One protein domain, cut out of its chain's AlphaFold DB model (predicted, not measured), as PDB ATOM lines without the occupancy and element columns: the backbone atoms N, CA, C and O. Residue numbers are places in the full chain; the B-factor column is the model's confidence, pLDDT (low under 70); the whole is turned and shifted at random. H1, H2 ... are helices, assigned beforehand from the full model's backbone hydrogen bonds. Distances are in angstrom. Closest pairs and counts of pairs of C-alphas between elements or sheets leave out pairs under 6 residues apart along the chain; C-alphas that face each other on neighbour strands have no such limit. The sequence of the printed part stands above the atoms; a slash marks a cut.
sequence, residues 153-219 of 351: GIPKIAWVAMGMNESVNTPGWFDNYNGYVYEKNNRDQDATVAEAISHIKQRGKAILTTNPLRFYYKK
ATOM      1  N   GLY A 153      58.082  12.216  95.288       86.12
ATOM      2  CA  GLY A 153      56.993  11.268  95.102       86.12
ATOM      3  C   GLY A 153      55.671  11.947  94.753       86.12
ATOM      4  O   GLY A 153      55.538  13.168  94.751       86.12
ATOM      5  N   ILE A 154      54.661  11.133  94.449       92.12
ATOM      6  CA  ILE A 154      53.336  11.646  94.092       92.12
ATOM      7  C   ILE A 154      52.694  12.285  95.336       92.12
ATOM      8  O   ILE A 154      52.495  11.588  96.341       92.12
ATOM      9  N   PRO A 155      52.299  13.570  95.290       94.19
ATOM     10  CA  PRO A 155      51.702  14.234  96.438       94.19
ATOM     11  C   PRO A 155      50.369  13.583  96.823       94.19
ATOM     12  O   PRO A 155      49.545  13.240  95.976       94.19
ATOM     13  N   LYS A 156      50.109  13.458  98.133       93.69
ATOM     14  CA  LYS A 156      48.901  12.800  98.675       93.69
ATOM     15  C   LYS A 156      47.593  13.369  98.116       93.69
ATOM     16  O   LYS A 156      46.630  12.630  97.944       93.69
ATOM     17  N   ILE A 157      47.558  14.662  97.796       95.88
ATOM     18  CA  ILE A 157      46.368  15.307  97.233       95.88
ATOM     19  C   ILE A 157      45.990  14.754  95.847       95.88
ATOM     20  O   ILE A 157      44.808  14.700  95.526       95.88
ATOM     21  N   ALA A 158      46.950  14.256  95.059       96.31
ATOM     22  CA  ALA A 158      46.668  13.625  93.768       96.31
ATOM     23  C   ALA A 158      45.905  12.296  93.926       96.31
ATOM     24  O   ALA A 158      45.072  11.952  93.090       96.31
ATOM     25  N   TRP A 159      46.118  11.577  95.034       95.31
ATOM     26  CA  TRP A 159      45.348  10.375  95.375       95.31
ATOM     27  C   TRP A 159      43.916  10.709  95.806       95.31
ATOM     28  O   TRP A 159      42.993   9.962  95.492       95.31
ATOM     29  N   VAL A 160      43.712  11.844  96.483       96.44
ATOM     30  CA  VAL A 160      42.366  12.363  96.786       96.44
ATOM     31  C   VAL A 160      41.652  12.778  95.500       96.44
ATOM     32  O   VAL A 160      40.498  12.415  95.300       96.44
ATOM     33  N   ALA A 161      42.345  13.483  94.602       96.56
ATOM     34  CA  ALA A 161      41.813  13.870  93.298       96.56
ATOM     35  C   ALA A 161      41.365  12.646  92.484       96.56
ATOM     36  O   ALA A 161      40.234  12.611  92.002       96.56
ATOM     37  N   MET A 162      42.202  11.607  92.430       95.81
ATOM     38  CA  MET A 162      41.863  10.311  91.838       95.81
ATOM     39  C   MET A 162      40.633   9.671  92.500       95.81
ATOM     40  O   MET A 162      39.725   9.201  91.823       95.81
ATOM     41  N   GLY A 163      40.549   9.704  93.833       95.00
ATOM     42  CA  GLY A 163      39.400   9.190  94.579       95.00
ATOM     43  C   GLY A 163      38.066   9.882  94.250       95.00
ATOM     44  O   GLY A 163      37.009   9.359  94.612       95.00
ATOM     45  N   MET A 164      38.079  11.028  93.566       94.75
ATOM     46  CA  MET A 164      36.889  11.767  93.121       94.75
ATOM     47  C   MET A 164      36.543  11.546  91.636       94.75
ATOM     48  O   MET A 164      35.608  12.163  91.105       94.75
ATOM     49  N   ASN A 165      37.280  10.679  90.945       94.69
ATOM     50  CA  ASN A 165      37.029  10.364  89.547       94.69
ATOM     51  C   ASN A 165      35.957   9.286  89.381       94.69
ATOM     52  O   ASN A 165      35.694   8.476  90.269       94.69
ATOM     53  N   GLU A 166      35.308   9.307  88.221       92.69
ATOM     54  CA  GLU A 166      34.644   8.110  87.709       92.69
ATOM     55  C   GLU A 166      35.739   7.176  87.187       92.69
ATOM     56  O   GLU A 166      36.674   7.640  86.536       92.69
ATOM     57  N   SER A 167      35.620   5.881  87.453       88.06
ATOM     58  CA  SER A 167      36.623   4.887  87.055       88.06
ATOM     59  C   SER A 167      35.935   3.738  86.324       88.06
ATOM     60  O   SER A 167      34.730   3.539  86.479       88.06
ATOM     61  N   VAL A 168      36.701   2.962  85.548       81.00
ATOM     62  CA  VAL A 168      36.171   1.874  84.697       81.00
ATOM     63  C   VAL A 168      35.318   0.879  85.489       81.00
ATOM     64  O   VAL A 168      34.244   0.497  85.036       81.00
ATOM     65  N   ASN A 169      35.768   0.492  86.686       76.19
ATOM     66  CA  ASN A 169      35.052  -0.473  87.519       76.19
ATOM     67  C   ASN A 169      33.897   0.190  88.282       76.19
ATOM     68  O   ASN A 169      32.742  -0.215  88.181       76.19
ATOM     69  N   THR A 170      34.212   1.204  89.088       88.94
ATOM     70  CA  THR A 170      33.256   1.925  89.937       88.94
ATOM     71  C   THR A 170      33.918   3.214  90.449       88.94
ATOM     72  O   THR A 170      35.152   3.294  90.452       88.94
ATOM     73  N   PRO A 171      33.156   4.246  90.854       93.19
ATOM     74  CA  PRO A 171      33.724   5.555  91.144       93.19
ATOM     75  C   PRO A 171      34.770   5.539  92.267       93.19
ATOM     76  O   PRO A 171      34.626   4.841  93.274       93.19
ATOM     77  N   GLY A 172      35.812   6.350  92.096       93.88
ATOM     78  CA  GLY A 172      36.907   6.553  93.040       93.88
ATOM     79  C   GLY A 172      37.952   5.439  93.090       93.88
ATOM     80  O   GLY A 172      38.877   5.535  93.901       93.88
ATOM     81  N   TRP A 173      37.819   4.390  92.275       94.44
ATOM     82  CA  TRP A 173      38.844   3.353  92.134       94.44
ATOM     83  C   TRP A 173      40.020   3.855  91.305       94.44
ATOM     84  O   TRP A 173      39.917   4.853  90.593       94.44
ATOM     85  N   PHE A 174      41.137   3.139  91.399       92.19
ATOM     86  CA  PHE A 174      42.350   3.453  90.655       92.19
ATOM     87  C   PHE A 174      42.078   3.627  89.153       92.19
ATOM     88  O   PHE A 174      41.605   2.701  88.495       92.19
ATOM     89  N   ASP A 175      42.410   4.800  88.620       93.25
ATOM     90  CA  ASP A 175      42.300   5.147  87.196       93.25
ATOM     91  C   ASP A 175      43.620   5.702  86.620       93.25
ATOM     92  O   ASP A 175      43.651   6.190  85.492       93.25
ATOM     93  N   ASN A 176      44.710   5.620  87.394       93.81
ATOM     94  CA  ASN A 176      46.042   6.129  87.066       93.81
ATOM     95  C   ASN A 176      46.172   7.670  86.984       93.81
ATOM     96  O   ASN A 176      47.228   8.171  86.589       93.81
ATOM     97  N   TYR A 177      45.151   8.440  87.393       95.19
ATOM     98  CA  TYR A 177      45.183   9.910  87.385       95.19
ATOM     99  C   TYR A 177      46.369  10.474  88.171       95.19
ATOM    100  O   TYR A 177      47.052  11.381  87.708       95.19
ATOM    101  N   ASN A 178      46.627   9.922  89.355       94.75
ATOM    102  CA  ASN A 178      47.689  10.352  90.260       94.75
ATOM    103  C   ASN A 178      49.099  10.268  89.639       94.75
ATOM    104  O   ASN A 178      49.895  11.186  89.821       94.75
ATOM    105  N   GLY A 179      49.400   9.198  88.898       93.62
ATOM    106  CA  GLY A 179      50.653   9.039  88.160       93.62
ATOM    107  C   GLY A 179      50.693   9.921  86.915       93.62
ATOM    108  O   GLY A 179      51.693  10.590  86.670       93.62
ATOM    109  N   TYR A 180      49.580   9.992  86.179       95.75
ATOM    110  CA  TYR A 180      49.455  10.841  84.994       95.75
ATOM    111  C   TYR A 180      49.721  12.318  85.303       95.75
ATOM    112  O   TYR A 180      50.538  12.942  84.632       95.75
ATOM    113  N   VAL A 181      49.068  12.879  86.327       96.00
ATOM    114  CA  VAL A 181      49.213  14.300  86.676       96.00
ATOM    115  C   VAL A 181      50.625  14.624  87.168       96.00
ATOM    116  O   VAL A 181      51.134  15.707  86.889       96.00
ATOM    117  N   TYR A 182      51.274  13.676  87.846       95.31
ATOM    118  CA  TYR A 182      52.650  13.828  88.306       95.31
ATOM    119  C   TYR A 182      53.640  13.840  87.135       95.31
ATOM    120  O   TYR A 182      54.463  14.745  87.042       95.31
ATOM    121  N   GLU A 183      53.528  12.898  86.193       95.12
ATOM    122  CA  GLU A 183      54.391  12.871  85.002       95.12
ATOM    123  C   GLU A 183      54.131  14.062  84.070       95.12
ATOM    124  O   GLU A 183      55.069  14.681  83.573       95.12
ATOM    125  N   LYS A 184      52.862  14.448  83.887       96.44
ATOM    126  CA  LYS A 184      52.467  15.620  83.091       96.44
ATOM    127  C   LYS A 184      53.113  16.911  83.596       96.44
ATOM    128  O   LYS A 184      53.491  17.758  82.792       96.44
ATOM    129  N   ASN A 185      53.244  17.060  84.912       95.56
ATOM    130  CA  ASN A 185      53.875  18.218  85.539       95.56
ATOM    131  C   ASN A 185      55.393  18.043  85.708       95.56
ATOM    132  O   ASN A 185      55.988  18.663  86.581       95.56
ATOM    133  N   ASN A 186      56.036  17.195  84.895       93.94
ATOM    134  CA  ASN A 186      57.475  16.915  84.957       93.94
ATOM    135  C   ASN A 186      57.951  16.497  86.357       93.94
ATOM    136  O   ASN A 186      59.081  16.789  86.745       93.94
ATOM    137  N   ARG A 187      57.083  15.818  87.119       91.50
ATOM    138  CA  ARG A 187      57.330  15.379  88.501       91.50
ATOM    139  C   ARG A 187      57.555  16.530  89.488       91.50
ATOM    140  O   ARG A 187      58.087  16.309  90.575       91.50
ATOM    141  N   ASP A 188      57.123  17.740  89.138       93.06
ATOM    142  CA  ASP A 188      57.133  18.899  90.024       93.06
ATOM    143  C   ASP A 188      55.991  18.803  91.047       93.06
ATOM    144  O   ASP A 188      54.815  18.658  90.691       93.06
ATOM    145  N   GLN A 189      56.334  18.845  92.337       91.56
ATOM    146  CA  GLN A 189      55.367  18.614  93.407       91.56
ATOM    147  C   GLN A 189      54.337  19.746  93.504       91.56
ATOM    148  O   GLN A 189      53.144  19.462  93.636       91.56
ATOM    149  N   ASP A 190      54.767  21.002  93.411       94.38
ATOM    150  CA  ASP A 190      53.901  22.165  93.608       94.38
ATOM    151  C   ASP A 190      52.920  22.335  92.443       94.38
ATOM    152  O   ASP A 190      51.718  22.524  92.664       94.38
ATOM    153  N   ALA A 191      53.389  22.160  91.205       95.56
ATOM    154  CA  ALA A 191      52.545  22.139  90.015       95.56
ATOM    155  C   ALA A 191      51.537  20.980  90.067       95.56
ATOM    156  O   ALA A 191      50.342  21.183  89.832       95.56
ATOM    157  N   THR A 192      51.980  19.784  90.477       96.69
ATOM    158  CA  THR A 192      51.089  18.626  90.650       96.69
ATOM    159  C   THR A 192      50.024  18.884  91.722       96.69
ATOM    160  O   THR A 192      48.857  18.533  91.538       96.69
ATOM    161  N   VAL A 193      50.391  19.512  92.846       97.19
ATOM    162  CA  VAL A 193      49.453  19.893  93.915       97.19
ATOM    163  C   VAL A 193      48.431  20.908  93.402       97.19
ATOM    164  O   VAL A 193      47.233  20.731  93.638       97.19
ATOM    165  N   ALA A 194      48.876  21.941  92.685       97.38
ATOM    166  CA  ALA A 194      48.000  22.968  92.135       97.38
ATOM    167  C   ALA A 194      46.976  22.376  91.151       97.38
ATOM    168  O   ALA A 194      45.775  22.655  91.263       97.38
ATOM    169  N   GLU A 195      47.422  21.505  90.239       97.62
ATOM    170  CA  GLU A 195      46.538  20.828  89.290       97.62
ATOM    171  C   GLU A 195      45.559  19.883  90.002       97.62
ATOM    172  O   GLU A 195      44.355  19.948  89.748       97.62
ATOM    173  N   ALA A 196      46.030  19.076  90.958       97.50
ATOM    174  CA  ALA A 196      45.175  18.171  91.725       97.50
ATOM    175  C   ALA A 196      44.089  18.921  92.520       97.50
ATOM    176  O   ALA A 196      42.941  18.480  92.562       97.50
ATOM    177  N   ILE A 197      44.411  20.073  93.122       97.75
ATOM    178  CA  ILE A 197      43.428  20.917  93.827       97.75
ATOM    179  C   ILE A 197      42.387  21.476  92.851       97.75
ATOM    180  O   ILE A 197      41.192  21.487  93.163       97.75
ATOM    181  N   SER A 198      42.820  21.947  91.680       97.69
ATOM    182  CA  SER A 198      41.910  22.423  90.633       97.69
ATOM    183  C   SER A 198      40.957  21.310  90.185       97.69
ATOM    184  O   SER A 198      39.738  21.499  90.144       97.69
ATOM    185  N   HIS A 199      41.499  20.111  89.970       97.56
ATOM    186  CA  HIS A 199      40.738  18.925  89.594       97.56
ATOM    187  C   HIS A 199      39.730  18.519  90.671       97.56
ATOM    188  O   HIS A 199      38.561  18.313  90.363       97.56
ATOM    189  N   ILE A 200      40.124  18.504  91.949       97.31
ATOM    190  CA  ILE A 200      39.217  18.252  93.085       97.31
ATOM    191  C   ILE A 200      38.037  19.226  93.078       97.31
ATOM    192  O   ILE A 200      36.892  18.802  93.239       97.31
ATOM    193  N   LYS A 201      38.284  20.524  92.861       96.94
ATOM    194  CA  LYS A 201      37.217  21.535  92.793       96.94
ATOM    195  C   LYS A 201      36.266  21.263  91.626       96.94
ATOM    196  O   LYS A 201      35.047  21.308  91.805       96.94
ATOM    197  N   GLN A 202      36.806  20.942  90.449       96.31
ATOM    198  CA  GLN A 202      36.013  20.614  89.264       96.31
ATOM    199  C   GLN A 202      35.171  19.348  89.478       96.31
ATOM    200  O   GLN A 202      33.962  19.360  89.232       96.31
ATOM    201  N   ARG A 203      35.787  18.273  89.978       94.94
ATOM    202  CA  ARG A 203      35.122  17.001  90.284       94.94
ATOM    203  C   ARG A 203      34.066  17.164  91.365       94.94
ATOM    204  O   ARG A 203      32.952  16.685  91.187       94.94
ATOM    205  N   GLY A 204      34.369  17.896  92.435       94.38
ATOM    206  CA  GLY A 204      33.418  18.210  93.500       94.38
ATOM    207  C   GLY A 204      32.174  18.912  92.960       94.38
ATOM    208  O   GLY A 204      31.058  18.474  93.232       94.38
ATOM    209  N   LYS A 205      32.351  19.935  92.111       95.31
ATOM    210  CA  LYS A 205      31.226  20.607  91.442       95.31
ATOM    211  C   LYS A 205      30.430  19.634  90.567       95.31
ATOM    212  O   LYS A 205      29.212  19.586  90.692       95.31
ATOM    213  N   ALA A 206      31.102  18.833  89.740       93.69
ATOM    214  CA  ALA A 206      30.451  17.870  88.849       93.69
ATOM    215  C   ALA A 206      29.628  16.811  89.609       93.69
ATOM    216  O   ALA A 206      28.500  16.500  89.218       93.69
ATOM    217  N   ILE A 207      30.165  16.282  90.713       94.00
ATOM    218  CA  ILE A 207      29.486  15.309  91.579       94.00
ATOM    219  C   ILE A 207      28.232  15.936  92.197       94.00
ATOM    220  O   ILE A 207      27.165  15.329  92.147       94.00
ATOM    221  N   LEU A 208      28.337  17.163  92.720       93.25
ATOM    222  CA  LEU A 208      27.209  17.882  93.319       93.25
ATOM    223  C   LEU A 208      26.108  18.212  92.302       93.25
ATOM    224  O   LEU A 208      24.934  18.161  92.652       93.25
ATOM    225  N   THR A 209      26.466  18.522  91.052       92.12
ATOM    226  CA  THR A 209      25.489  18.860  90.001       92.12
ATOM    227  C   THR A 209      24.796  17.654  89.377       92.12
ATOM    228  O   THR A 209      23.734  17.811  88.789       92.12
ATOM    229  N   THR A 210      25.402  16.465  89.444       88.44
ATOM    230  CA  THR A 210      24.867  15.264  88.787       88.44
ATOM    231  C   THR A 210      24.075  14.413  89.768       88.44
ATOM    232  O   THR A 210      22.848  14.427  89.751       88.44
ATOM    233  N   ASN A 211      24.761  13.653  90.620       91.31
ATOM    234  CA  ASN A 211      24.143  12.871  91.682       91.31
ATOM    235  C   ASN A 211      25.200  12.462  92.730       91.31
ATOM    236  O   ASN A 211      25.842  11.413  92.579       91.31
ATOM    237  N   PRO A 212      25.378  13.246  93.812       92.94
ATOM    238  CA  PRO A 212      26.377  12.947  94.834       92.94
ATOM    239  C   PRO A 212      26.072  11.640  95.572       92.94
ATOM    240  O   PRO A 212      26.988  10.875  95.877       92.94
ATOM    241  N   LEU A 213      24.788  11.341  95.794       94.12
ATOM    242  CA  LEU A 213      24.359  10.109  96.451       94.12
ATOM    243  C   LEU A 213      24.765   8.884  95.636       94.12
ATOM    244  O   LEU A 213      25.344   7.963  96.196       94.12
ATOM    245  N   ARG A 214      24.542   8.885  94.315       94.88
ATOM    246  CA  ARG A 214      24.960   7.786  93.431       94.88
ATOM    247  C   ARG A 214      26.472   7.572  93.490       94.88
ATOM    248  O   ARG A 214      26.899   6.423  93.593       94.88
ATOM    249  N   PHE A 215      27.260   8.645  93.389       95.25
ATOM    250  CA  PHE A 215      28.722   8.555  93.376       95.25
ATOM    251  C   PHE A 215      29.233   7.890  94.658       95.25
ATOM    252  O   PHE A 215      29.876   6.840  94.606       95.25
ATOM    253  N   TYR A 216      28.876   8.453  95.816       95.19
ATOM    254  CA  TYR A 216      29.347   7.944  97.100       95.19
ATOM    255  C   TYR A 216      28.718   6.601  97.468       95.19
ATOM    256  O   TYR A 216      29.422   5.754  98.005       95.19
ATOM    257  N   TYR A 217      27.455   6.341  97.118       95.44
ATOM    258  CA  TYR A 217      26.837   5.027  97.313       95.44
ATOM    259  C   TYR A 217      27.603   3.937  96.563       95.44
ATOM    260  O   TYR A 217      28.010   2.952  97.178       95.44
ATOM    261  N   LYS A 218      27.872   4.119  95.261       95.19
ATOM    262  CA  LYS A 218      28.623   3.131  94.467       95.19
ATOM    263  C   LYS A 218      30.057   2.974  94.974       95.19
ATOM    264  O   LYS A 218      30.532   1.851  95.144       95.19
ATOM    265  N   LYS A 219      30.726   4.088  95.281       94.88
ATOM    266  CA  LYS A 219      32.091   4.081  95.817       94.88
ATOM    267  C   LYS A 219      32.176   3.351  97.159       94.88
ATOM    268  O   LYS A 219      33.026   2.481  97.316       94.88
TER     269      LYS A 219
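What this domain is: This is residues 153 to 219 of the 351 residues of the protein "PMT_2 domain-containing protein" of Bacteroides sp (UniProt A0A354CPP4). One long helix, H3, runs the length of the domain; the short helices H1 and H2 pack on one side of it, and H4 turns off at its last end as a corner. The printed part has 67 residues with four named helices, H1 to H4 in chain order, and no named strand: all helix. It is compact, radius of gyration of the C-alphas 12.0 A, but elongated, 35 by 22 by 15 A.

How they stand to each other: H1, residues 156 to 163, touches H3, residues 189 to 210, closest at the C-alphas of Ala 161 and Ile 200, 5.1 A, at a shallow tilt of 28 degrees, the same way. H2, residues 177 to 184, touches H1 at a steep tilt of 55 degrees, closest at the C-alphas of Ala 158 and Asn 178, 4.9 A. H2 and H3 form a helical hairpin, 41 degrees, opposite ways; H3 touches H2 with residues 189 to 196 alone, closest at the C-alphas of Tyr 182 and Thr 192, 5.6 A. H4, residues 212 to 219, is close to H3 but not clearly touching: the closest C-alphas, Ile 207 and Phe 215, are 7.0 A apart. H4 is apart from H1 and H2. In the four helices every O i to N i+4 pair is within hydrogen-bond range.

Where its parts are: H1 begins at C-alpha 156 (48.901, 12.800, 98.675). H3 measures 31.0 A. H4 ends at C-alpha 219 (32.091, 4.081, 95.817).

The domain as a whole: The C-alphas farthest apart, Asn 186 and Leu 213, are 35.7 A apart. The link H1 to H2 is long, 13 residues. The printed part has no cut, and no printed residue is under 70 in pLDDT.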